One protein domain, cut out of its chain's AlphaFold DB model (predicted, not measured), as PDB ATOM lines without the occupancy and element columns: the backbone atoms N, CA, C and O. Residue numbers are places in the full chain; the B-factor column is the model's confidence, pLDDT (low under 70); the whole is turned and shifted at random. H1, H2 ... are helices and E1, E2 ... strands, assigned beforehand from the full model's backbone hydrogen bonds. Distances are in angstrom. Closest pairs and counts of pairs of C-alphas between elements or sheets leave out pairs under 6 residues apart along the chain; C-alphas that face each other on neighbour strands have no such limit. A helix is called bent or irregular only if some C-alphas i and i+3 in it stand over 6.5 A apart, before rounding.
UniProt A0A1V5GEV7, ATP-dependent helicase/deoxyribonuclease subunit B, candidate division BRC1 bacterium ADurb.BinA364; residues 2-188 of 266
ATOM      1  N   ARG A   2     132.066 188.620 137.086       76.19
ATOM      2  CA  ARG A   2     130.765 189.324 137.212       76.19
ATOM      3  C   ARG A   2     130.770 190.481 138.226       76.19
ATOM      4  O   ARG A   2     130.291 191.559 137.897       76.19
ATOM      5  N   SER A   3     131.386 190.291 139.399       82.56
ATOM      6  CA  SER A   3     131.476 191.347 140.422       82.56
ATOM      7  C   SER A   3     132.260 192.583 139.971       82.56
ATOM      8  O   SER A   3     131.840 193.698 140.252       82.56
ATOM      9  N   LEU A   4     133.363 192.407 139.237       85.12
ATOM     10  CA  LEU A   4     134.157 193.531 138.720       85.12
ATOM     11  C   LEU A   4     133.397 194.291 137.627       85.12
ATOM     12  O   LEU A   4     133.455 195.512 137.573       85.12
ATOM     13  N   CYS A   5     132.649 193.583 136.777       87.56
ATOM     14  CA  CYS A   5     131.791 194.228 135.783       87.56
ATOM     15  C   CYS A   5     130.642 195.006 136.440       87.56
ATOM     16  O   CYS A   5     130.312 196.096 135.982       87.56
ATOM     17  N   ALA A   6     130.038 194.461 137.500       90.62
ATOM     18  CA  ALA A   6     128.995 195.144 138.262       90.62
ATOM     19  C   ALA A   6     129.539 196.397 138.970       90.62
ATOM     20  O   ALA A   6     128.945 197.462 138.842       90.62
ATOM     21  N   GLU A   7     130.706 196.290 139.615       92.56
ATOM     22  CA  GLU A   7     131.424 197.423 140.214       92.56
ATOM     23  C   GLU A   7     131.721 198.508 139.175       92.56
ATOM     24  O   GLU A   7     131.377 199.666 139.375       92.56
ATOM     25  N   SER A   8     132.267 198.128 138.019       92.75
ATOM     26  CA  SER A   8     132.588 199.057 136.932       92.75
ATOM     27  C   SER A   8     131.363 199.828 136.414       92.75
ATOM     28  O   SER A   8     131.479 201.000 136.060       92.75
ATOM     29  N   ARG A   9     130.178 199.200 136.393       94.06
ATOM     30  CA  ARG A   9     128.915 199.855 136.002       94.06
ATOM     31  C   ARG A   9     128.371 200.798 137.075       94.06
ATOM     32  O   ARG A   9     127.774 201.806 136.716       94.06
ATOM     33  N   ALA A  10     128.552 200.454 138.347       94.81
ATOM     34  CA  ALA A  10     128.060 201.231 139.484       94.81
ATOM     35  C   ALA A  10     129.026 202.341 139.927       94.81
ATOM     36  O   ALA A  10     128.633 203.251 140.637       94.81
ATOM     37  N   SER A  11     130.293 202.281 139.535       96.88
ATOM     38  CA  SER A  11     131.289 203.306 139.840       96.88
ATOM     39  C   SER A  11     131.267 204.420 138.789       96.88
ATOM     40  O   SER A  11     130.914 204.187 137.629       96.88
ATOM     41  N   ALA A  12     131.692 205.630 139.151       97.25
ATOM     42  CA  ALA A  12     132.045 206.682 138.192       97.25
ATOM     43  C   ALA A  12     133.498 206.546 137.697       97.25
ATOM     44  O   ALA A  12     133.843 207.076 136.641       97.25
ATOM     45  N   PHE A  13     134.341 205.806 138.424       97.88
ATOM     46  CA  PHE A  13     135.708 205.507 138.003       97.88
ATOM     47  C   PHE A  13     135.717 204.550 136.810       97.88
ATOM     48  O   PHE A  13     134.974 203.565 136.752       97.88
ATOM     49  N   ARG A  14     136.584 204.827 135.839       97.25
ATOM     50  CA  ARG A  14     136.779 203.995 134.650       97.25
ATOM     51  C   ARG A  14     138.210 203.504 134.608       97.25
ATOM     52  O   ARG A  14     139.142 204.281 134.796       97.25
ATOM     53  N   GLN A  15     138.368 202.211 134.343       96.56
ATOM     54  CA  GLN A  15     139.684 201.623 134.171       96.56
ATOM     55  C   GLN A  15     140.390 202.281 132.996       96.56
ATOM     56  O   GLN A  15     139.897 202.256 131.865       96.56
ATOM     57  N   ARG A  16     141.551 202.865 133.285       96.81
ATOM     58  CA  ARG A  16     142.391 203.526 132.293       96.81
ATOM     59  C   ARG A  16     143.609 202.687 131.942       96.81
ATOM     60  O   ARG A  16     143.991 202.648 130.775       96.81
ATOM     61  N   TYR A  17     144.167 201.984 132.926       96.69
ATOM     62  CA  TYR A  17     145.335 201.129 132.744       96.69
ATOM     63  C   TYR A  17     145.155 199.784 133.464       96.69
ATOM     64  O   TYR A  17     144.517 199.702 134.517       96.69
ATOM     65  N   ALA A  18     145.727 198.733 132.884       96.12
ATOM     66  CA  ALA A  18     146.021 197.457 133.535       96.12
ATOM     67  C   ALA A  18     147.539 197.270 133.533       96.12
ATOM     68  O   ALA A  18     148.173 197.682 132.559       96.12
ATOM     69  N   GLU A  19     148.091 196.666 134.586       96.06
ATOM     70  CA  GLU A  19     149.535 196.432 134.735       96.06
ATOM     71  C   GLU A  19     150.336 197.715 134.440       96.06
ATOM     72  O   GLU A  19     151.230 197.773 133.592       96.06
ATOM     73  N   ALA A  20     149.938 198.811 135.087       95.88
ATOM     74  CA  ALA A  20     150.491 200.128 134.835       95.88
ATOM     75  C   ALA A  20     151.867 200.257 135.490       95.88
ATOM     76  O   ALA A  20     151.985 200.258 136.716       95.88
ATOM     77  N   SER A  21     152.914 200.377 134.678       96.62
ATOM     78  CA  SER A  21     154.273 200.514 135.193       96.62
ATOM     79  C   SER A  21     154.599 201.961 135.568       96.62
ATOM     80  O   SER A  21     154.093 202.914 134.968       96.62
ATOM     81  N   PHE A  22     155.479 202.129 136.551       95.25
ATOM     82  CA  PHE A  22     156.087 203.412 136.884       95.25
ATOM     83  C   PHE A  22     157.595 203.262 137.066       95.25
ATOM     84  O   PHE A  22     158.070 202.283 137.644       95.25
ATOM     85  N   GLY A  23     158.351 204.249 136.586       91.19
ATOM     86  CA  GLY A  23     159.802 204.313 136.768       91.19
ATOM     87  C   GLY A  23     160.655 203.398 135.882       91.19
ATOM     88  O   GLY A  23     161.830 203.195 136.193       91.19
ATOM     89  N   TYR A  24     160.099 202.871 134.791       91.75
ATOM     90  CA  TYR A  24     160.847 202.253 133.689       91.75
ATOM     91  C   TYR A  24     160.894 203.206 132.482       91.75
ATOM     92  O   TYR A  24     160.106 204.146 132.406       91.75
ATOM     93  N   GLU A  25     161.796 202.964 131.525       87.56
ATOM     94  CA  GLU A  25     162.015 203.853 130.365       87.56
ATOM     95  C   GLU A  25     160.743 204.138 129.552       87.56
ATOM     96  O   GLU A  25     160.560 205.246 129.058       87.56
ATOM     97  N   THR A  26     159.845 203.157 129.442       89.81
ATOM     98  CA  THR A  26     158.590 203.245 128.679       89.81
ATOM     99  C   THR A  26     157.348 203.306 129.573       89.81
ATOM    100  O   THR A  26     156.235 203.039 129.117       89.81
ATOM    101  N   SER A  27     157.515 203.630 130.859       92.50
ATOM    102  CA  SER A  27     156.399 203.676 131.802       92.50
ATOM    103  C   SER A  27     155.439 204.839 131.529       92.50
ATOM    104  O   SER A  27     155.892 205.959 131.298       92.50
ATOM    105  N   PRO A  28     154.113 204.624 131.645       91.38
ATOM    106  CA  PRO A  28     153.132 205.708 131.582       91.38
ATOM    107  C   PRO A  28     153.201 206.670 132.780       91.38
ATOM    108  O   PRO A  28     152.684 207.782 132.688       91.38
ATOM    109  N   PHE A  29     153.817 206.253 133.892       92.81
ATOM    110  CA  PHE A  29     153.970 207.055 135.104       92.81
ATOM    111  C   PHE A  29     155.446 207.220 135.494       92.81
ATOM    112  O   PHE A  29     156.270 206.315 135.335       92.81
ATOM    113  N   GLU A  30     155.777 208.386 136.043       90.44
ATOM    114  CA  GLU A  30     157.133 208.705 136.487       90.44
ATOM    115  C   GLU A  30     157.511 207.965 137.779       90.44
ATOM    116  O   GLU A  30     156.667 207.665 138.625       90.44
ATOM    117  N   ALA A  31     158.809 207.709 137.970       89.25
ATOM    118  CA  ALA A  31     159.314 207.195 139.240       89.25
ATOM    119  C   ALA A  31     159.188 208.263 140.341       89.25
ATOM    120  O   ALA A  31     159.723 209.366 140.174       89.25
ATOM    121  N   PRO A  32     158.631 207.937 141.523       90.31
ATOM    122  CA  PRO A  32     158.829 208.757 142.708       90.31
ATOM    123  C   PRO A  32     160.324 208.931 142.988       90.31
ATOM    124  O   PRO A  32     161.039 207.963 143.259       90.31
ATOM    125  N   ARG A  33     160.798 210.178 142.935       91.44
ATOM    126  CA  ARG A  33     162.175 210.538 143.290       91.44
ATOM    127  C   ARG A  33     162.221 211.045 144.728       91.44
ATOM    128  O   ARG A  33     161.697 212.116 145.041       91.44
ATOM    129  N   ILE A  34     162.868 210.275 145.598       94.19
ATOM    130  CA  ILE A  34     163.007 210.557 147.028       94.19
ATOM    131  C   ILE A  34     164.425 211.058 147.294       94.19
ATOM    132  O   ILE A  34     165.394 210.318 147.138       94.19
ATOM    133  N   ALA A  35     164.566 212.326 147.675       94.31
ATOM    134  CA  ALA A  35     165.865 212.886 148.038       94.31
ATOM    135  C   ALA A  35     166.366 212.263 149.353       94.31
ATOM    136  O   ALA A  35     165.618 212.190 150.325       94.31
ATOM    137  N   LEU A  36     167.630 211.834 149.387       95.19
ATOM    138  CA  LEU A  36     168.258 211.245 150.580       95.19
ATOM    139  C   LEU A  36     169.251 212.201 151.265       95.19
ATOM    140  O   LEU A  36     169.724 211.912 152.362       95.19
ATOM    141  N   GLY A  37     169.543 213.345 150.639       90.88
ATOM    142  CA  GLY A  37     170.583 214.286 151.063       90.88
ATOM    143  C   GLY A  37     171.936 214.011 150.395       90.88
ATOM    144  O   GLY A  37     172.151 212.962 149.785       90.88
ATOM    145  N   GLY A  38     172.851 214.986 150.454       87.38
ATOM    146  CA  GLY A  38     174.204 214.855 149.893       87.38
ATOM    147  C   GLY A  38     174.231 214.506 148.399       87.38
ATOM    148  O   GLY A  38     175.011 213.650 147.990       87.38
ATOM    149  N   GLY A  39     173.318 215.085 147.609       91.56
ATOM    150  CA  GLY A  39     173.205 214.853 146.161       91.56
ATOM    151  C   GLY A  39     172.631 213.490 145.747       91.56
ATOM    152  O   GLY A  39     172.474 213.238 144.554       91.56
ATOM    153  N   ARG A  40     172.290 212.612 146.698       93.94
ATOM    154  CA  ARG A  40     171.753 211.269 146.432       93.94
ATOM    155  C   ARG A  40     170.225 211.258 146.444       93.94
ATOM    156  O   ARG A  40     169.581 211.995 147.196       93.94
ATOM    157  N   ALA A  41     169.643 210.386 145.625       94.44
ATOM    158  CA  ALA A  41     168.206 210.151 145.574       94.44
ATOM    159  C   ALA A  41     167.904 208.665 145.351       94.44
ATOM    160  O   ALA A  41     168.626 207.990 144.622       94.44
ATOM    161  N   MET A  42     166.816 208.189 145.952       94.62
ATOM    162  CA  MET A  42     166.225 206.884 145.682       94.62
ATOM    163  C   MET A  42     165.109 207.043 144.650       94.62
ATOM    164  O   MET A  42     164.279 207.948 144.760       94.62
ATOM    165  N   GLN A  43     165.086 206.160 143.658       93.31
ATOM    166  CA  GLN A  43     163.973 206.019 142.726       93.31
ATOM    167  C   GLN A  43     163.305 204.677 142.967       93.31
ATOM    168  O   GLN A  43     163.977 203.651 143.055       93.31
ATOM    169  N   VAL A  44     161.982 204.701 143.077       93.19
ATOM    170  CA  VAL A  44     161.176 203.493 143.234       93.19
ATOM    171  C   VAL A  44     160.459 203.228 141.918       93.19
ATOM    172  O   VAL A  44     159.868 204.139 141.342       93.19
ATOM    173  N   ARG A  45     160.524 201.985 141.444       95.31
ATOM    174  CA  ARG A  45     159.832 201.513 140.240       95.31
ATOM    175  C   ARG A  45     158.930 200.341 140.590       95.31
ATOM    176  O   ARG A  45     159.217 199.621 141.547       95.31
ATOM    177  N   GLY A  46     157.874 200.136 139.818       95.50
ATOM    178  CA  GLY A  46     156.933 199.056 140.078       95.50
ATOM    179  C   GLY A  46     155.798 198.981 139.071       95.50
ATOM    180  O   GLY A  46     155.816 199.651 138.037       95.50
ATOM    181  N   LEU A  47     154.824 198.134 139.393       97.00
ATOM    182  CA  LEU A  47     153.688 197.789 138.549       97.00
ATOM    183  C   LEU A  47     152.412 197.835 139.395       97.00
ATOM    184  O   LEU A  47     152.373 197.252 140.478       97.00
ATOM    185  N   VAL A  48     151.404 198.561 138.924       97.50
ATOM    186  CA  VAL A  48     150.087 198.664 139.563       97.50
ATOM    187  C   VAL A  48     149.096 197.820 138.768       97.50
ATOM    188  O   VAL A  48     148.880 198.111 137.592       97.50
ATOM    189  N   ASP A  49     148.460 196.825 139.392       97.56
ATOM    190  CA  ASP A  49     147.585 195.869 138.691       97.56
ATOM    191  C   ASP A  49     146.470 196.567 137.894       97.56
ATOM    192  O   ASP A  49     146.226 196.257 136.726       97.56
ATOM    193  N   ARG A  50     145.788 197.548 138.504       97.12
ATOM    194  CA  ARG A  50     144.738 198.338 137.848       97.12
ATOM    195  C   ARG A  50     144.730 199.787 138.325       97.12
ATOM    196  O   ARG A  50     144.812 200.073 139.519       97.12
ATOM    197  N   VAL A  51     144.568 200.699 137.369       97.94
ATOM    198  CA  VAL A  51     144.430 202.139 137.609       97.94
ATOM    199  C   VAL A  51     143.122 202.617 137.008       97.94
ATOM    200  O   VAL A  51     142.888 202.449 135.805       97.94
ATOM    201  N   ASP A  52     142.310 203.264 137.837       97.81
ATOM    202  CA  ASP A  52     141.077 203.892 137.386       97.81
ATOM    203  C   ASP A  52     141.116 205.405 137.582       97.81
ATOM    204  O   ASP A  52     141.676 205.905 138.560       97.81
ATOM    205  N   GLU A  53     140.445 206.114 136.677       96.94
ATOM    206  CA  GLU A  53     140.312 207.567 136.688       96.94
ATOM    207  C   GLU A  53     138.834 207.984 136.731       96.94
ATOM    208  O   GLU A  53     137.971 207.314 136.154       96.94
ATOM    209  N   ALA A  54     138.538 209.094 137.405       96.50
ATOM    210  CA  ALA A  54     137.237 209.758 137.395       96.50
ATOM    211  C   ALA A  54     137.416 211.271 137.220       96.50
ATOM    212  O   ALA A  54     138.374 211.856 137.724       96.50
ATOM    213  N   SER A  55     136.481 211.920 136.530       93.44
ATOM    214  CA  SER A  55     136.490 213.377 136.384       93.44
ATOM    215  C   SER A  55     136.020 214.053 137.672       93.44
ATOM    216  O   SER A  55     134.969 213.721 138.214       93.44
ATOM    217  N   GLY A  56     136.806 215.009 138.155       86.69
ATOM    218  CA  GLY A  56     136.448 215.916 139.237       86.69
ATOM    219  C   GLY A  56     135.614 217.103 138.741       86.69
ATOM    220  O   GLY A  56     135.643 217.432 137.552       86.69
ATOM    221  N   PRO A  57     134.879 217.772 139.645       77.25
ATOM    222  CA  PRO A  57     133.981 218.876 139.295       77.25
ATOM    223  C   PRO A  57     134.699 220.119 138.746       77.25
ATOM    224  O   PRO A  57     134.092 220.921 138.046       77.25
ATOM    225  N   ASP A  58     135.989 220.277 139.029       83.00
ATOM    226  CA  ASP A  58     136.839 221.390 138.597       83.00
ATOM    227  C   ASP A  58     137.765 221.031 137.423       83.00
ATOM    228  O   ASP A  58     138.735 221.732 137.144       83.00
ATOM    229  N   GLY A  59     137.484 219.918 136.737       83.62
ATOM    230  CA  GLY A  59     138.295 219.423 135.626       83.62
ATOM    231  C   GLY A  59     139.559 218.669 136.050       83.62
ATOM    232  O   GLY A  59     140.263 218.156 135.182       83.62
ATOM    233  N   ALA A  60     139.841 218.551 137.354       89.06
ATOM    234  CA  ALA A  60     140.905 217.681 137.850       89.06
ATOM    235  C   ALA A  60     140.535 216.201 137.652       89.06
ATOM    236  O   ALA A  60     139.375 215.819 137.784       89.06
ATOM    237  N   THR A  61     141.517 215.341 137.397       93.69
ATOM    238  CA  THR A  61     141.318 213.888 137.345       93.69
ATOM    239  C   THR A  61     141.582 213.280 138.715       93.69
ATOM    240  O   THR A  61     142.647 213.478 139.291       93.69
ATOM    241  N   TRP A  62     140.643 212.497 139.231       95.88
ATOM    242  CA  TRP A  62     140.825 211.668 140.419       95.88
ATOM    243  C   TRP A  62     141.344 210.294 140.020       95.88
ATOM    244  O   TRP A  62     140.770 209.665 139.133       95.88
ATOM    245  N   ILE A  63     142.396 209.810 140.679       96.94
ATOM    246  CA  ILE A  63     143.047 208.534 140.350       96.94
ATOM    247  C   ILE A  63     143.025 207.566 141.530       96.94
ATOM    248  O   ILE A  63     143.305 207.957 142.665       96.94
ATOM    249  N   ARG A  64     142.730 206.287 141.278       97.94
ATOM    250  CA  ARG A  64     142.833 205.227 142.292       97.94
ATOM    251  C   ARG A  64     143.647 204.035 141.808       97.94
ATOM    252  O   ARG A  64     143.585 203.670 140.636       97.94
ATOM    253  N   ALA A  65     144.362 203.417 142.744       98.31
ATOM    254  CA  ALA A  65     145.086 202.166 142.533       98.31
ATOM    255  C   ALA A  65     144.274 200.980 143.064       98.31
ATOM    256  O   ALA A  65     143.713 201.043 144.160       98.31
ATOM    257  N   ILE A  66     144.231 199.887 142.311       98.25
ATOM    258  CA  ILE A  66     143.600 198.637 142.728       98.25
ATOM    259  C   ILE A  66     144.631 197.520 142.599       98.25
ATOM    260  O   ILE A  66     145.270 197.396 141.557       98.25
ATOM    261  N   ASP A  67     144.774 196.724 143.653       97.38
ATOM    262  CA  ASP A  67     145.602 195.515 143.694       97.38
ATOM    263  C   ASP A  67     144.693 194.299 143.897       97.38
ATOM    264  O   ASP A  67     143.775 194.322 144.728       97.38
ATOM    265  N   PHE A  68     144.908 193.252 143.107       95.25
ATOM    266  CA  PHE A  68     144.123 192.032 143.187       95.25
ATOM    267  C   PHE A  68     144.752 191.055 144.175       95.25
ATOM    268  O   PHE A  68     145.895 190.624 144.031       95.25
ATOM    269  N   LYS A  69     143.965 190.622 145.162       92.81
ATOM    270  CA  LYS A  69     144.374 189.589 146.122       92.81
ATOM    271  C   LYS A  69     143.520 188.345 145.953       92.81
ATOM    272  O   LYS A  69     142.338 188.425 145.633       92.81
ATOM    273  N   SER A  70     144.107 187.170 146.170       87.94
ATOM    274  CA  SER A  70     143.359 185.909 146.134       87.94
ATOM    275  C   SER A  70     142.250 185.900 147.191       87.94
ATOM    276  O   SER A  70     141.111 185.561 146.888       87.94
ATOM    277  N   GLY A  71     142.568 186.330 148.412       86.44
ATOM    278  CA  GLY A  71     141.624 186.443 149.519       86.44
ATOM    279  C   GLY A  71     141.259 187.880 149.880       86.44
ATOM    280  O   GLY A  71     141.694 188.855 149.265       86.44
ATOM    281  N   ARG A  72     140.455 188.000 150.938       87.69
ATOM    282  CA  ARG A  72     140.085 189.289 151.518       87.69
ATOM    283  C   ARG A  72     141.253 189.850 152.327       87.69
ATOM    284  O   ARG A  72     141.616 189.296 153.359       87.69
ATOM    285  N   THR A  73     141.765 190.994 151.890       91.75
ATOM    286  CA  THR A  73     142.853 191.720 152.553       91.75
ATOM    287  C   THR A  73     142.355 193.089 152.987       91.75
ATOM    288  O   THR A  73     141.725 193.798 152.207       91.75
ATOM    289  N   ALA A  74     142.620 193.462 154.237       92.31
ATOM    290  CA  ALA A  74     142.320 194.791 154.751       92.31
ATOM    291  C   ALA A  74     143.587 195.651 154.786       92.31
ATOM    292  O   ALA A  74     144.693 195.154 155.001       92.31
ATOM    293  N   PHE A  75     143.413 196.953 154.593       96.00
ATOM    294  CA  PHE A  75     144.462 197.928 154.841       96.00
ATOM    295  C   PHE A  75     144.508 198.282 156.332       96.00
ATOM    296  O   PHE A  75     143.475 198.623 156.911       96.00
ATOM    297  N   ALA A  76     145.692 198.209 156.940       95.81
ATOM    298  CA  ALA A  76     145.927 198.593 158.326       95.81
ATOM    299  C   ALA A  76     146.824 199.845 158.383       95.81
ATOM    300  O   ALA A  76     148.038 199.742 158.169       95.81
ATOM    301  N   PRO A  77     146.273 201.030 158.721       96.25
ATOM    302  CA  PRO A  77     147.060 202.256 158.847       96.25
ATOM    303  C   PRO A  77     148.258 202.106 159.795       96.25
ATOM    304  O   PRO A  77     149.348 202.571 159.472       96.25
ATOM    305  N   ALA A  78     148.100 201.374 160.906       96.25
ATOM    306  CA  ALA A  78     149.164 201.114 161.881       96.25
ATOM    307  C   ALA A  78     150.399 200.407 161.280       96.25
ATOM    308  O   ALA A  78     151.527 200.680 161.705       96.25
ATOM    309  N   LEU A  79     150.201 199.538 160.280       97.06
ATOM    310  CA  LEU A  79     151.276 198.856 159.552       97.06
ATOM    311  C   LEU A  79     151.883 199.754 158.470       97.06
ATOM    312  O   LEU A  79     153.104 199.784 158.299       97.06
ATOM    313  N   ALA A  80     151.052 200.508 157.746       96.81
ATOM    314  CA  ALA A  80     151.507 201.412 156.693       96.81
ATOM    315  C   ALA A  80     152.419 202.522 157.237       96.81
ATOM    316  O   ALA A  80     153.493 202.759 156.687       96.81
ATOM    317  N   VAL A  81     152.064 203.127 158.379       96.56
ATOM    318  CA  VAL A  81     152.883 204.174 159.023       96.56
ATOM    319  C   VAL A  81     154.200 203.657 159.614       96.56
ATOM    320  O   VAL A  81     155.015 204.447 160.085       96.56
ATOM    321  N   ARG A  82     154.429 202.341 159.571       95.88
ATOM    322  CA  ARG A  82     155.655 201.657 160.014       95.88
ATOM    323  C   ARG A  82     156.349 200.909 158.873       95.88
ATOM    324  O   ARG A  82     157.094 199.967 159.127       95.88
ATOM    325  N   ALA A  83     156.091 201.326 157.634       95.38
ATOM    326  CA  ALA A  83     156.691 200.796 156.413       95.38
ATOM    327  C   ALA A  83     156.349 199.334 156.046       95.38
ATOM    328  O   ALA A  83     156.936 198.796 155.113       95.38
ATOM    329  N   ILE A  84     155.386 198.694 156.720       95.69
ATOM    330  CA  ILE A  84     155.066 197.270 156.499       95.69
ATOM    331  C   ILE A  84     154.062 197.089 155.357       95.69
ATOM    332  O   ILE A  84     154.275 196.273 154.468       95.69
ATOM    333  N   GLN A  85     152.976 197.869 155.344       96.00
ATOM    334  CA  GLN A  85     151.909 197.766 154.336       96.00
ATOM    335  C   GLN A  85     151.859 199.008 153.428       96.00
ATOM    336  O   GLN A  85     150.824 199.651 153.275       96.00
ATOM    337  N   ILE A  86     153.002 199.389 152.851       95.94
ATOM    338  CA  ILE A  86     153.144 200.654 152.098       95.94
ATOM    339  C   ILE A  86     152.841 200.567 150.606       95.94
ATOM    340  O   ILE A  86     152.738 201.608 149.967       95.94
ATOM    341  N   GLN A  87     152.700 199.364 150.045       96.12
ATOM    342  CA  GLN A  87     152.597 199.148 148.598       96.12
ATOM    343  C   GLN A  87     151.517 200.022 147.936       96.12
ATOM    344  O   GLN A  87     151.822 200.791 147.031       96.12
ATOM    345  N   LEU A  88     150.272 199.957 148.416       97.69
ATOM    346  CA  LEU A  88     149.158 200.713 147.840       97.69
ATOM    347  C   LEU A  88     149.268 202.242 148.039       97.69
ATOM    348  O   LEU A  88     149.073 202.970 147.065       97.69
ATOM    349  N   PRO A  89     149.631 202.763 149.231       97.50
ATOM    350  CA  PRO A  89     149.969 204.179 149.387       97.50
ATOM    351  C   PRO A  89     151.099 204.650 148.457       97.50
ATOM    352  O   PRO A  89     150.998 205.716 147.855       97.50
ATOM    353  N   LEU A  90     152.157 203.849 148.297       96.75
ATOM    354  CA  LEU A  90     153.260 204.127 147.375       96.75
ATOM    355  C   LEU A  90     152.776 204.162 145.922       96.75
ATOM    356  O   LEU A  90     153.156 205.070 145.187       96.75
ATOM    357  N   TYR A  91     151.923 203.221 145.508       97.25
ATOM    358  CA  TYR A  91     151.332 203.217 144.169       97.25
ATOM    359  C   TYR A  91     150.513 204.477 143.932       97.25
ATOM    360  O   TYR A  91     150.733 205.171 142.945       97.25
ATOM    361  N   LEU A  92     149.630 204.830 144.865       96.81
ATOM    362  CA  LEU A  92     148.833 206.045 144.750       96.81
ATOM    363  C   LEU A  92     149.712 207.307 144.677       96.81
ATOM    364  O   LEU A  92     149.457 208.186 143.856       96.81
ATOM    365  N   MET A  93     150.784 207.373 145.476       93.88
ATOM    366  CA  MET A  93     151.776 208.450 145.400       93.88
ATOM    367  C   MET A  93     152.475 208.490 144.029       93.88
ATOM    368  O   MET A  93     152.665 209.573 143.483       93.88
ATOM    369  N   ALA A  94     152.850 207.337 143.466       94.31
ATOM    370  CA  ALA A  94     153.497 207.249 142.157       94.31
ATOM    371  C   ALA A  94     152.578 207.704 141.019       94.31
ATOM    372  O   ALA A  94     152.999 208.487 140.172       94.31
ATOM    373  N   LEU A  95     151.309 207.298 141.048       94.00
ATOM    374  CA  LEU A  95     150.305 207.688 140.056       94.00
ATOM    375  C   LEU A  95     150.003 209.198 140.061       94.00
ATOM    376  O   LEU A  95     149.637 209.765 139.029       94.00
ATOM    377  N   ALA A  96     150.163 209.854 141.213       89.38
ATOM    378  CA  ALA A  96     150.012 211.302 141.356       89.38
ATOM    379  C   ALA A  96     151.324 212.088 141.138       89.38
ATOM    380  O   ALA A  96     151.300 213.317 141.028       89.38
ATOM    381  N   SER A  97     152.475 211.407 141.076       86.00
ATOM    382  CA  SER A  97     153.783 212.042 140.903       86.00
ATOM    383  C   SER A  97     153.885 212.747 139.546       86.00
ATOM    384  O   SER A  97     153.380 212.256 138.540       86.00
ATOM    385  N   GLY A  98     154.524 213.919 139.518       75.56
ATOM    386  CA  GLY A  98     154.753 214.688 138.284       75.56
ATOM    387  C   GLY A  98     153.509 215.365 137.691       75.56
ATOM    388  O   GLY A  98     153.614 216.036 136.668       75.56
ATOM    389  N   ARG A  99     152.329 215.237 138.320       79.12
ATOM    390  CA  ARG A  99     151.050 215.777 137.813       79.12
ATOM    391  C   ARG A  99     150.272 216.625 138.844       79.12
ATOM    392  O   ARG A  99     149.051 216.465 138.955       79.12
ATOM    393  N   PRO A 100     150.927 217.513 139.622       68.88
ATOM    394  CA  PRO A 100     150.248 218.285 140.662       68.88
ATOM    395  C   PRO A 100     149.148 219.178 140.067       68.88
ATOM    396  O   PRO A 100     149.319 219.759 138.998       68.88
ATOM    397  N   GLY A 101     148.004 219.272 140.747       68.38
ATOM    398  CA  GLY A 101     146.852 220.083 140.322       68.38
ATOM    399  C   GLY A 101     145.967 219.442 139.245       68.38
ATOM    400  O   GLY A 101     144.765 219.679 139.248       68.38
ATOM    401  N   PHE A 102     146.525 218.577 138.392       76.25
ATOM    402  CA  PHE A 102     145.780 217.860 137.349       76.25
ATOM    403  C   PHE A 102     145.335 216.459 137.777       76.25
ATOM    404  O   PHE A 102     144.297 215.986 137.324       76.25
ATOM    405  N   CYS A 103     146.109 215.799 138.641       87.06
ATOM    406  CA  CYS A 103     145.832 214.453 139.131       87.06
ATOM    407  C   CYS A 103     145.719 214.462 140.662       87.06
ATOM    408  O   CYS A 103     146.681 214.792 141.358       87.06
ATOM    409  N   ARG A 104     144.545 214.113 141.191       92.56
ATOM    410  CA  ARG A 104     144.256 214.048 142.626       92.56
ATOM    411  C   ARG A 104     144.206 212.599 143.113       92.56
ATOM    412  O   ARG A 104     143.452 211.801 142.551       92.56
ATOM    413  N   PRO A 105     144.957 212.248 144.172       95.56
ATOM    414  CA  PRO A 105     144.851 210.945 144.814       95.56
ATOM    415  C   PRO A 105     143.431 210.689 145.331       95.56
ATOM    416  O   PRO A 105     142.987 211.333 146.273       95.56
ATOM    417  N   ALA A 106     142.722 209.737 144.736       97.25
ATOM    418  CA  ALA A 106     141.370 209.370 145.149       97.25
ATOM    419  C   ALA A 106     141.379 208.300 146.240       97.25
ATOM    420  O   ALA A 106     140.534 208.309 147.129       97.25
ATOM    421  N   GLY A 107     142.323 207.363 146.177       98.12
ATOM    422  CA  GLY A 107     142.429 206.270 147.133       98.12
ATOM    423  C   GLY A 107     143.033 205.012 146.534       98.12
ATOM    424  O   GLY A 107     143.483 204.988 145.389       98.12
ATOM    425  N   PHE A 108     143.038 203.950 147.322       98.62
ATOM    426  CA  PHE A 108     143.533 202.649 146.906       98.62
ATOM    427  C   PHE A 108     142.701 201.523 147.514       98.62
ATOM    428  O   PHE A 108     142.121 201.684 148.591       98.62
ATOM    429  N   LEU A 109     142.635 200.384 146.824       98.25
ATOM    430  CA  LEU A 109     141.782 199.257 147.194       98.25
ATOM    431  C   LEU A 109     142.479 197.913 146.939       98.25
ATOM    432  O   LEU A 109     143.040 197.690 145.871       98.25
ATOM    433  N   TYR A 110     142.361 196.988 147.887       97.31
ATOM    434  CA  TYR A 110     142.539 195.560 147.647       97.31
ATOM    435  C   TYR A 110     141.222 194.972 147.153       97.31
ATOM    436  O   TYR A 110     140.198 195.064 147.839       97.31
ATOM    437  N   SER A 111     141.248 194.353 145.978       95.00
ATOM    438  CA  SER A 111     140.096 193.702 145.363       95.00
ATOM    439  C   SER A 111     140.261 192.179 145.406       95.00
ATOM    440  O   SER A 111     141.218 191.655 144.831       95.00
ATOM    441  N   PRO A 112     139.376 191.440 146.096       92.31
ATOM    442  CA  PRO A 112     139.468 189.986 146.162       92.31
ATOM    443  C   PRO A 112     139.056 189.332 144.829       92.31
ATOM    444  O   PRO A 112     137.994 189.622 144.275       92.31
ATOM    445  N   LEU A 113     139.871 188.403 144.325       86.94
ATOM    446  CA  LEU A 113     139.562 187.596 143.137       86.94
ATOM    447  C   LEU A 113     138.617 186.436 143.456       86.94
ATOM    448  O   LEU A 113     137.773 186.083 142.625       86.94
ATOM    449  N   PHE A 114     138.738 185.864 144.654       81.00
ATOM    450  CA  PHE A 114     137.873 184.798 145.142       81.00
ATOM    451  C   PHE A 114     136.957 185.325 146.248       81.00
ATOM    452  O   PHE A 114     137.365 186.130 147.086       81.00
ATOM    453  N   ALA A 115     135.700 184.876 146.244       69.56
ATOM    454  CA  ALA A 115     134.762 185.203 147.311       69.56
ATOM    455  C   ALA A 115     135.266 184.624 148.634       69.56
ATOM    456  O   ALA A 115     135.823 183.525 148.669       69.56
ATOM    457  N   ALA A 116     134.995 185.324 149.736       64.31
ATOM    458  CA  ALA A 116     135.077 184.700 151.049       64.31
ATOM    459  C   ALA A 116     134.154 183.468 151.076       64.31
ATOM    460  O   ALA A 116     132.964 183.584 150.770       64.31
ATOM    461  N   MET A 117     134.704 182.297 151.413       57.44
ATOM    462  CA  MET A 117     133.901 181.087 151.587       57.44
ATOM    463  C   MET A 117     132.893 181.321 152.712       57.44
ATOM    464  O   MET A 117     133.271 181.727 153.810       57.44
ATOM    465  N   GLN A 118     131.618 181.060 152.438       57.12
ATOM    466  CA  GLN A 118     130.581 180.995 153.460       57.12
ATOM    467  C   GLN A 118     130.124 179.547 153.611       57.12
ATOM    468  O   GLN A 118     129.975 178.826 152.625       57.12
ATOM    469  N   THR A 119     129.866 179.130 154.845       51.56
ATOM    470  CA  THR A 119     129.054 177.945 155.119       51.56
ATOM    471  C   THR A 119     127.597 178.311 154.842       51.56
ATOM    472  O   THR A 119     126.993 179.046 155.623       51.56
ATOM    473  N   ALA A 120     127.048 177.856 153.715       53.28
ATOM    474  CA  ALA A 120     125.649 178.096 153.375       53.28
ATOM    475  C   ALA A 120     124.723 177.256 154.269       53.28
ATOM    476  O   ALA A 120     124.930 176.053 154.432       53.28
ATOM    477  N   ALA A 121     123.688 177.887 154.821       48.75
ATOM    478  CA  ALA A 121     122.596 177.222 155.522       48.75
ATOM    479  C   ALA A 121     121.337 177.230 154.634       48.75
ATOM    480  O   ALA A 121     120.359 177.890 154.961       48.75
ATOM    481  N   GLY A 122     121.372 176.537 153.490       55.12
ATOM    482  CA  GLY A 122     120.205 176.371 152.609       55.12
ATOM    483  C   GLY A 122     120.448 176.691 151.126       55.12
ATOM    484  O   GLY A 122     121.559 177.079 150.763       55.12
ATOM    485  N   PRO A 123     119.442 176.448 150.260       52.78
ATOM    486  CA  PRO A 123     119.507 176.713 148.825       52.78
ATOM    487  C   PRO A 123     119.325 178.198 148.488       52.78
ATOM    488  O   PRO A 123     118.681 178.937 149.228       52.78
ATOM    489  N   ALA A 124     119.871 178.579 147.332       52.56
ATOM    490  CA  ALA A 124     120.073 179.962 146.945       52.56
ATOM    491  C   ALA A 124     118.837 180.690 146.394       52.56
ATOM    492  O   ALA A 124     118.308 180.264 145.370       52.56
ATOM    493  N   ASP A 125     118.432 181.806 147.013       49.59
ATOM    494  CA  ASP A 125     117.341 182.692 146.552       49.59
ATOM    495  C   ASP A 125     117.867 183.940 145.800       49.59
ATOM    496  O   ASP A 125     119.039 184.289 145.910       49.59
ATOM    497  N   GLU A 126     117.026 184.685 145.064       47.81
ATOM    498  CA  GLU A 126     117.440 185.886 144.289       47.81
ATOM    499  C   GLU A 126     118.106 186.994 145.144       47.81
ATOM    500  O   GLU A 126     118.946 187.761 144.660       47.81
ATOM    501  N   GLY A 127     117.807 187.050 146.449       50.41
ATOM    502  CA  GLY A 127     118.506 187.912 147.414       50.41
ATOM    503  C   GLY A 127     119.986 187.548 147.625       50.41
ATOM    504  O   GLY A 127     120.775 188.380 148.090       50.41
ATOM    505  N   GLU A 128     120.396 186.339 147.242       53.03
ATOM    506  CA  GLU A 128     121.762 185.849 147.385       53.03
ATOM    507  C   GLU A 128     122.729 186.403 146.349       53.03
ATOM    508  O   GLU A 128     123.924 186.467 146.627       53.03
ATOM    509  N   GLU A 129     122.266 186.888 145.195       54.88
ATOM    510  CA  GLU A 129     123.177 187.464 144.200       54.88
ATOM    511  C   GLU A 129     123.773 188.790 144.715       54.88
ATOM    512  O   GLU A 129     124.979 189.042 144.616       54.88
ATOM    513  N   ALA A 130     122.954 189.603 145.395       55.91
ATOM    514  CA  ALA A 130     123.400 190.810 146.090       55.91
ATOM    515  C   ALA A 130     124.265 190.500 147.327       55.91
ATOM    516  O   ALA A 130     125.205 191.249 147.616       55.91
ATOM    517  N   ALA A 131     123.983 189.406 148.044       60.47
ATOM    518  CA  ALA A 131     124.829 188.921 149.138       60.47
ATOM    519  C   ALA A 131     126.180 188.386 148.621       60.47
ATOM    520  O   ALA A 131     127.221 188.632 149.231       60.47
ATOM    521  N   GLY A 132     126.182 187.748 147.450       68.38
ATOM    522  CA  GLY A 132     127.356 187.226 146.762       68.38
ATOM    523  C   GLY A 132     128.317 188.325 146.322       68.38
ATOM    524  O   GLY A 132     129.523 188.194 146.519       68.38
ATOM    525  N   LEU A 133     127.807 189.453 145.813       75.12
ATOM    526  CA  LEU A 133     128.642 190.611 145.461       75.12
ATOM    527  C   LEU A 133     129.378 191.196 146.674       75.12
ATOM    528  O   LEU A 133     130.550 191.553 146.568       75.12
ATOM    529  N   ARG A 134     128.743 191.214 147.854       77.12
ATOM    530  CA  ARG A 134     129.384 191.689 149.096       77.12
ATOM    531  C   ARG A 134     130.583 190.834 149.514       77.12
ATOM    532  O   ARG A 134     131.458 191.330 150.227       77.12
ATOM    533  N   ASN A 135     130.666 189.585 149.055       80.94
ATOM    534  CA  ASN A 135     131.821 188.718 149.308       80.94
ATOM    535  C   ASN A 135     133.061 189.135 148.511       80.94
ATOM    536  O   ASN A 135     134.170 188.759 148.886       80.94
ATOM    537  N   TYR A 136     132.877 189.941 147.462       86.81
ATOM    538  CA  TYR A 136     133.943 190.516 146.645       86.81
ATOM    539  C   TYR A 136     134.228 191.985 146.984       86.81
ATOM    540  O   TYR A 136     134.915 192.676 146.234       86.81
ATOM    541  N   ARG A 137     133.683 192.483 148.100       91.56
ATOM    542  CA  ARG A 137     133.805 193.888 148.488       91.56
ATOM    543  C   ARG A 137     135.273 194.271 148.683       91.56
ATOM    544  O   ARG A 137     135.937 193.735 149.574       91.56
ATOM    545  N   ALA A 138     135.735 195.231 147.892       94.88
ATOM    546  CA  ALA A 138     137.077 195.776 147.975       94.88
ATOM    547  C   ALA A 138     137.252 196.618 149.248       94.88
ATOM    548  O   ALA A 138     136.320 197.291 149.707       94.88
ATOM    549  N   LEU A 139     138.448 196.559 149.833       96.81
ATOM    550  CA  LEU A 139     138.798 197.240 151.083       96.81
ATOM    551  C   LEU A 139     140.062 198.070 150.897       96.81
ATOM    552  O   LEU A 139     140.976 197.654 150.193       96.81
ATOM    553  N   GLY A 140     140.157 199.207 151.571       97.62
ATOM    554  CA  GLY A 140     141.337 200.055 151.456       97.62
ATOM    555  C   GLY A 140     141.177 201.373 152.188       97.62
ATOM    556  O   GLY A 140     140.757 201.392 153.342       97.62
ATOM    557  N   MET A 141     141.535 202.465 151.523       98.25
ATOM    558  CA  MET A 141     141.358 203.816 152.044       98.25
ATOM    559  C   MET A 141     141.183 204.790 150.883       98.25
ATOM    560  O   MET A 141     141.926 204.722 149.902       98.25
ATOM    561  N   PHE A 142     140.209 205.689 150.981       98.31
ATOM    562  CA  PHE A 142     139.931 206.655 149.922       98.31
ATOM    563  C   PHE A 142     139.386 207.976 150.454       98.31
ATOM    564  O   PHE A 142     138.854 208.044 151.559       98.31
ATOM    565  N   SER A 143     139.536 209.024 149.652       97.06
ATOM    566  CA  SER A 143     139.050 210.371 149.931       97.06
ATOM    567  C   SER A 143     137.525 210.381 150.043       97.06
ATOM    568  O   SER A 143     136.798 209.778 149.246       97.06
ATOM    569  N   ARG A 144     137.022 211.102 151.040       95.62
ATOM    570  CA  ARG A 144     135.593 211.336 151.222       95.62
ATOM    571  C   ARG A 144     135.010 212.198 150.109       95.62
ATOM    572  O   ARG A 144     133.862 211.969 149.736       95.62
ATOM    573  N   GLY A 145     135.802 213.103 149.532       93.38
ATOM    574  CA  GLY A 145     135.418 213.917 148.375       93.38
ATOM    575  C   GLY A 145     135.011 213.103 147.140       93.38
ATOM    576  O   GLY A 145     134.256 213.594 146.305       93.38
ATOM    577  N   VAL A 146     135.436 211.836 147.044       95.25
ATOM    578  CA  VAL A 146     135.096 210.923 145.937       95.25
ATOM    579  C   VAL A 146     134.204 209.751 146.349       95.25
ATOM    580  O   VAL A 146     133.987 208.841 145.550       95.25
ATOM    581  N   ALA A 147     133.670 209.732 147.571       96.12
ATOM    582  CA  ALA A 147     132.922 208.582 148.083       96.12
ATOM    583  C   ALA A 147     131.704 208.220 147.209       96.12
ATOM    584  O   ALA A 147     131.512 207.047 146.896       96.12
ATOM    585  N   ASN A 148     130.954 209.212 146.714       95.62
ATOM    586  CA  ASN A 148     129.838 208.979 145.786       95.62
ATOM    587  C   ASN A 148     130.294 208.402 144.436       95.62
ATOM    588  O   ASN A 148     129.600 207.604 143.820       95.62
ATOM    589  N   ALA A 149     131.488 208.782 143.976       96.62
ATOM    590  CA  ALA A 149     132.049 208.283 142.725       96.62
ATOM    591  C   ALA A 149     132.492 206.812 142.820       96.62
ATOM    592  O   ALA A 149     132.636 206.162 141.786       96.62
ATOM    593  N   MET A 150     132.696 206.276 144.031       96.81
ATOM    594  CA  MET A 150     133.034 204.862 144.238       96.81
ATOM    595  C   MET A 150     131.835 203.930 144.009       96.81
ATOM    596  O   MET A 150     132.040 202.782 143.617       96.81
ATOM    597  N   ASP A 151     130.613 204.410 144.258       96.81
ATOM    598  CA  ASP A 151     129.351 203.698 144.032       96.81
ATOM    599  C   ASP A 151     128.209 204.713 143.864       96.81
ATOM    600  O   ASP A 151     127.656 205.214 144.843       96.81
ATOM    601  N   THR A 152     127.850 205.010 142.616       96.88
ATOM    602  CA  THR A 152     126.797 205.966 142.248       96.88
ATOM    603  C   THR A 152     125.387 205.406 142.429       96.88
ATOM    604  O   THR A 152     124.417 206.106 142.152       96.88
ATOM    605  N   THR A 153     125.262 204.147 142.861       95.69
ATOM    606  CA  THR A 153     123.983 203.462 143.110       95.69
ATOM    607  C   THR A 153     123.650 203.357 144.600       95.69
ATOM    608  O   THR A 153     122.670 202.711 144.972       95.69
ATOM    609  N   LEU A 154     124.496 203.932 145.463       95.75
ATOM    610  CA  LEU A 154     124.366 203.839 146.910       95.75
ATOM    611  C   LEU A 154     123.316 204.819 147.443       95.75
ATOM    612  O   LEU A 154     123.497 206.030 147.363       95.75
ATOM    613  N   GLU A 155     122.274 204.277 148.069       96.56
ATOM    614  CA  GLU A 155     121.187 205.054 148.670       96.56
ATOM    615  C   GLU A 155     121.369 205.263 150.192       96.56
ATOM    616  O   GLU A 155     122.049 204.464 150.856       96.56
ATOM    617  N   PRO A 156     120.726 206.292 150.784       97.50
ATOM    618  CA  PRO A 156     120.744 206.529 152.226       97.50
ATOM    619  C   PRO A 156     120.306 205.309 153.047       97.50
ATOM    620  O   PRO A 156     119.356 204.602 152.709       97.50
ATOM    621  N   GLY A 157     121.009 205.056 154.152       96.25
ATOM    622  CA  GLY A 157     120.752 203.921 155.045       96.25
ATOM    623  C   GLY A 157     121.330 202.585 154.566       96.25
ATOM    624  O   GLY A 157     121.080 201.545 155.185       96.25
ATOM    625  N   GLN A 158     122.111 202.573 153.481       95.12
ATOM    626  CA  GLN A 158     122.644 201.350 152.880       95.12
ATOM    627  C   GLN A 158     124.175 201.254 152.928       95.12
ATOM    628  O   GLN A 158     124.911 202.225 153.100       95.12
ATOM    629  N   ASN A 159     124.663 200.020 152.767       94.94
ATOM    630  CA  ASN A 159     126.080 199.731 152.539       94.94
ATOM    631  C   ASN A 159     126.300 199.487 151.048       94.94
ATOM    632  O   ASN A 159     125.532 198.733 150.441       94.94
ATOM    633  N   SER A 160     127.401 200.009 150.509       94.88
ATOM    634  CA  SER A 160     127.853 199.645 149.168       94.88
ATOM    635  C   SER A 160     128.120 198.142 149.080       94.88
ATOM    636  O   SER A 160     128.614 197.497 150.018       94.88
ATOM    637  N   LYS A 161     127.775 197.573 147.923       92.31
ATOM    638  CA  LYS A 161     128.044 196.168 147.593       92.31
ATOM    639  C   LYS A 161     129.496 195.958 147.151       92.31
ATOM    640  O   LYS A 161     129.985 194.837 147.246       92.31
ATOM    641  N   PHE A 162     130.178 197.018 146.708       93.62
ATOM    642  CA  PHE A 162     131.457 196.939 145.995       93.62
ATOM    643  C   PHE A 162     132.649 197.418 146.822       93.62
ATOM    644  O   PHE A 162     133.716 196.819 146.745       93.62
ATOM    645  N   VAL A 163     132.464 198.441 147.660       95.69
ATOM    646  CA  VAL A 163     133.494 198.968 148.571       95.69
ATOM    647  C   VAL A 163     132.969 199.033 150.004       95.69
ATOM    648  O   VAL A 163     131.759 199.047 150.232       95.69
ATOM    649  N   ARG A 164     133.846 199.062 151.016       96.50
ATOM    650  CA  ARG A 164     133.415 199.362 152.394       96.50
ATOM    651  C   ARG A 164     133.059 200.848 152.496       96.50
ATOM    652  O   ARG A 164     133.911 201.688 152.763       96.50
ATOM    653  N   LEU A 165     131.785 201.142 152.273       97.56
ATOM    654  CA  LEU A 165     131.196 202.470 152.363       97.56
ATOM    655  C   LEU A 165     129.753 202.339 152.854       97.56
ATOM    656  O   LEU A 165     129.003 201.501 152.352       97.56
ATOM    657  N   TYR A 166     129.371 203.165 153.823       97.56
ATOM    658  CA  TYR A 166     128.007 203.236 154.340       97.56
ATOM    659  C   TYR A 166     127.509 204.671 154.254       97.56
ATOM    660  O   TYR A 166     128.167 205.571 154.787       97.56
ATOM    661  N   MET A 167     126.356 204.856 153.612       98.06
ATOM    662  CA  MET A 167     125.639 206.125 153.577       98.06
ATOM    663  C   MET A 167     124.592 206.125 154.692       98.06
ATOM    664  O   MET A 167     123.785 205.204 154.815       98.06
ATOM    665  N   MET A 168     124.637 207.137 155.546       97.50
ATOM    666  CA  MET A 168     123.685 207.363 156.626       97.50
ATOM    667  C   MET A 168     122.361 207.899 156.062       97.50
ATOM    668  O   MET A 168     122.272 208.268 154.893       97.50
ATOM    669  N   ASN A 169     121.306 207.913 156.880       96.69
ATOM    670  CA  ASN A 169     119.971 208.349 156.441       96.69
ATOM    671  C   ASN A 169     119.912 209.845 156.074       96.69
ATOM    672  O   ASN A 169     119.000 210.261 155.371       96.69
ATOM    673  N   ASP A 170     120.871 210.638 156.552       95.31
ATOM    674  CA  ASP A 170     121.046 212.058 156.228       95.31
ATOM    675  C   ASP A 170     121.817 212.290 154.910       95.31
ATOM    676  O   ASP A 170     122.033 213.434 154.519       95.31
ATOM    677  N   GLY A 171     122.238 211.220 154.221       93.69
ATOM    678  CA  GLY A 171     123.035 211.276 152.993       93.69
ATOM    679  C   GLY A 171     124.544 211.429 153.220       93.69
ATOM    680  O   GLY A 171     125.317 211.327 152.267       93.69
ATOM    681  N   CYS A 172     125.003 211.623 154.460       95.06
ATOM    682  CA  CYS A 172     126.426 211.669 154.783       95.06
ATOM    683  C   CYS A 172     127.028 210.258 154.871       95.06
ATOM    684  O   CYS A 172     126.341 209.269 155.119       95.06
ATOM    685  N   TYR A 173     128.346 210.138 154.711       96.62
ATOM    686  CA  TYR A 173     129.034 208.854 154.877       96.62
ATOM    687  C   TYR A 173     129.451 208.631 156.334       96.62
ATOM    688  O   TYR A 173     129.848 209.557 157.034       96.62
ATOM    689  N   SER A 174     129.397 207.390 156.810       95.81
ATOM    690  CA  SER A 174     129.805 207.069 158.186       95.81
ATOM    691  C   SER A 174     131.309 207.265 158.406       95.81
ATOM    692  O   SER A 174     132.109 206.803 157.600       95.81
ATOM    693  N   ASP A 175     131.706 207.821 159.554       92.44
ATOM    694  CA  ASP A 175     133.117 207.903 159.984       92.44
ATOM    695  C   ASP A 175     133.620 206.636 160.685       92.44
ATOM    696  O   ASP A 175     134.825 206.399 160.787       92.44
ATOM    697  N   ASN A 176     132.700 205.755 161.092       94.44
ATOM    698  CA  ASN A 176     133.041 204.462 161.671       94.44
ATOM    699  C   ASN A 176     133.832 203.602 160.666       94.44
ATOM    700  O   ASN A 176     133.289 203.136 159.660       94.44
ATOM    701  N   GLU A 177     135.097 203.327 160.983       93.44
ATOM    702  CA  GLU A 177     136.039 202.560 160.155       93.44
ATOM    703  C   GLU A 177     135.613 201.111 159.861       93.44
ATOM    704  O   GLU A 177     136.033 200.502 158.874       93.44
ATOM    705  N   ARG A 178     134.727 200.528 160.679       93.38
ATOM    706  CA  ARG A 178     134.160 199.198 160.402       93.38
ATOM    707  C   ARG A 178     133.134 199.246 159.271       93.38
ATOM    708  O   ARG A 178     132.929 198.239 158.594       93.38
ATOM    709  N   LYS A 179     132.513 200.409 159.056       94.94
ATOM    710  CA  LYS A 179     131.484 200.639 158.035       94.94
ATOM    711  C   LYS A 179     132.008 201.382 156.803       94.94
ATOM    712  O   LYS A 179     131.445 201.197 155.730       94.94
ATOM    713  N   SER A 180     133.074 202.176 156.934       97.00
ATOM    714  CA  SER A 180     133.546 203.058 155.862       97.00
ATOM    715  C   SER A 180     135.069 203.206 155.792       97.00
ATOM    716  O   SER A 180     135.730 203.527 156.785       97.00
ATOM    717  N   ASP A 181     135.607 203.050 154.584       97.62
ATOM    718  CA  ASP A 181     137.002 203.328 154.213       97.62
ATOM    719  C   ASP A 181     137.244 204.768 153.750       97.62
ATOM    720  O   ASP A 181     138.391 205.146 153.503       97.62
ATOM    721  N   ALA A 182     136.184 205.578 153.690       97.75
ATOM    722  CA  ALA A 182     136.274 206.991 153.359       97.75
ATOM    723  C   ALA A 182     136.892 207.793 154.516       97.75
ATOM    724  O   ALA A 182     136.350 207.808 155.628       97.75
ATOM    725  N   VAL A 183     137.978 208.505 154.230       97.50
ATOM    726  CA  VAL A 183     138.693 209.400 155.155       97.50
ATOM    727  C   VAL A 183     138.662 210.840 154.652       97.50
ATOM    728  O   VAL A 183     138.376 211.079 153.480       97.50
ATOM    729  N   ALA A 184     138.953 211.799 155.529       96.44
ATOM    730  CA  ALA A 184     139.172 213.179 155.109       96.44
ATOM    731  C   ALA A 184     140.323 213.259 154.087       96.44
ATOM    732  O   ALA A 184     141.267 212.462 154.133       96.44
ATOM    733  N   ASP A 185     140.249 214.208 153.158       94.69
ATOM    734  CA  ASP A 185     141.254 214.365 152.100       94.69
ATOM    735  C   ASP A 185     142.629 214.691 152.704       94.69
ATOM    736  O   ASP A 185     143.664 214.204 152.239       94.69
ATOM    737  N   GLU A 186     142.627 215.434 153.811       95.50
ATOM    738  CA  GLU A 186     143.796 215.777 154.610       95.50
ATOM    739  C   GLU A 186     144.460 214.538 155.214       95.50
ATOM    740  O   GLU A 186     145.687 214.464 155.239       95.50
ATOM    741  N   ASP A 187     143.683 213.545 155.653       96.62
ATOM    742  CA  ASP A 187     144.214 212.297 156.214       96.62
ATOM    743  C   ASP A 187     144.838 211.424 155.127       96.62
ATOM    744  O   ASP A 187     145.931 210.882 155.308       96.62
ATOM    745  N   LEU A 188     144.199 211.324 153.958       97.31
ATOM    746  CA  LEU A 188     144.806 210.633 152.821       97.31
ATOM    747  C   LEU A 188     146.127 211.309 152.422       97.31
ATOM    748  O   LEU A 188     147.138 210.625 152.262       97.31
TER     749      LEU A 188
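What this domain is: This is residues 2 to 188 of the 266 residues of the protein "ATP-dependent helicase/deoxyribonuclease subunit B" of candidate division BRC1 bacterium ADurb.BinA364 (UniProt A0A1V5GEV7). A twisted sheet of five strands curls round helix H3 on one face and has H5 on the other; the hairpin of E2 and E3 makes one end of the long axis, and residues 119 to 128 stick out at the other. A long unnamed stretch, residues 151 to 184, joins H5 to H6, and its residues 182 to 183 pair in parallel with E7. The printed part has 187 residues, with six named helices and seven named strands, in the order H1 E1 E2 E3 E4 E5 H2 H3 E6 H4 E7 H5 H6; the class is mixed. The large sheet, E1 E4 E5 E6 E7, is mixed. The whole is compact, with a radius of gyration of the C-alphas of 17.5 A, and elongated, spanning 65 by 35 by 31 A.

How they stand to each other: H1, residues 2 to 10, only grazes the large sheet with residues 3 to 8. E1, residues 14 to 22, is an edge strand and bends by 75 degrees at residue 19. E2, residues 33 to 37, and E3, residues 40 to 43, form an antiparallel hairpin, with N 34 and O 42 2.8 A apart. E3 runs on into E4, residues 46 to 55, at 75 degrees; E4 is antiparallel to E1, with N 16 and O 51 2.9 A apart. E4 forms a hairpin with E5, residues 61 to 69, with N 62 and O 54 2.8 A apart. H2, residues 77 to 80, is not on the sheet; it is close to H3, residues 87 to 96, but not clearly touching, the closest C-alphas, of Ala 80 and Pro 89, being 8.0 A apart. E5, H2, H3 and E6, residues 103 to 112, form a strand-helix-strand unit, two parallel neighbour strands with helices between, its crossover right-handed; N 104 and O 61 are 2.8 A apart. The closest C-alphas of H3 and E5 are those of Leu 92 and Ala 65, 5.8 A apart. H4, residues 127 to 134, is not on the sheet; it is close to H1 but not clearly touching, with C-alphas Ser 3 and Leu 133 closest at 5.8 A, about perpendicular at 83 degrees. E7, residues 139 to 143, is the other edge strand, antiparallel to E6, with N 110 and O 139 2.8 A apart. H5, residues 144 to 150, is irregular, C-alphas 145 and 148 being 7.9 A apart; its height over the sheet is 4.2 A, only just above the sheet's level, and it lies over none of the strands. H3 and H5, on opposite faces, give three layers, helices on both faces of a sheet. H6, residues 185 to 188, lies over E7 at a height of 7.0 A, on the same face as H3. Every O i to N i+4 pair is within hydrogen-bond range in H1 and H3, against 3 of 4 in H4 and 1 of 3 in H5, where 3 of 4 O i to N i+3 pairs are; H2 and H6 are too short for an O i to N i+4 pair.

Where its parts are: H1 begins at C-alpha 2, (130.765, 189.324, 137.212). From first to last C-alpha E4 measures 25.2 A, E5 26.0 A, E6 26.2 A and H3 14.4 A. H6 ends at C-alpha 188, (144.806, 210.633, 152.821).

The domain as a whole: The C-alphas farthest apart, of Gly 38 and Pro 123, are 66.7 A apart. The printed part has no cut; the long links are E6 to H4 and H5 to H6. The mean pLDDT of the printed part is 89.6, and residues 100 to 101 and 115 to 132 are under 70.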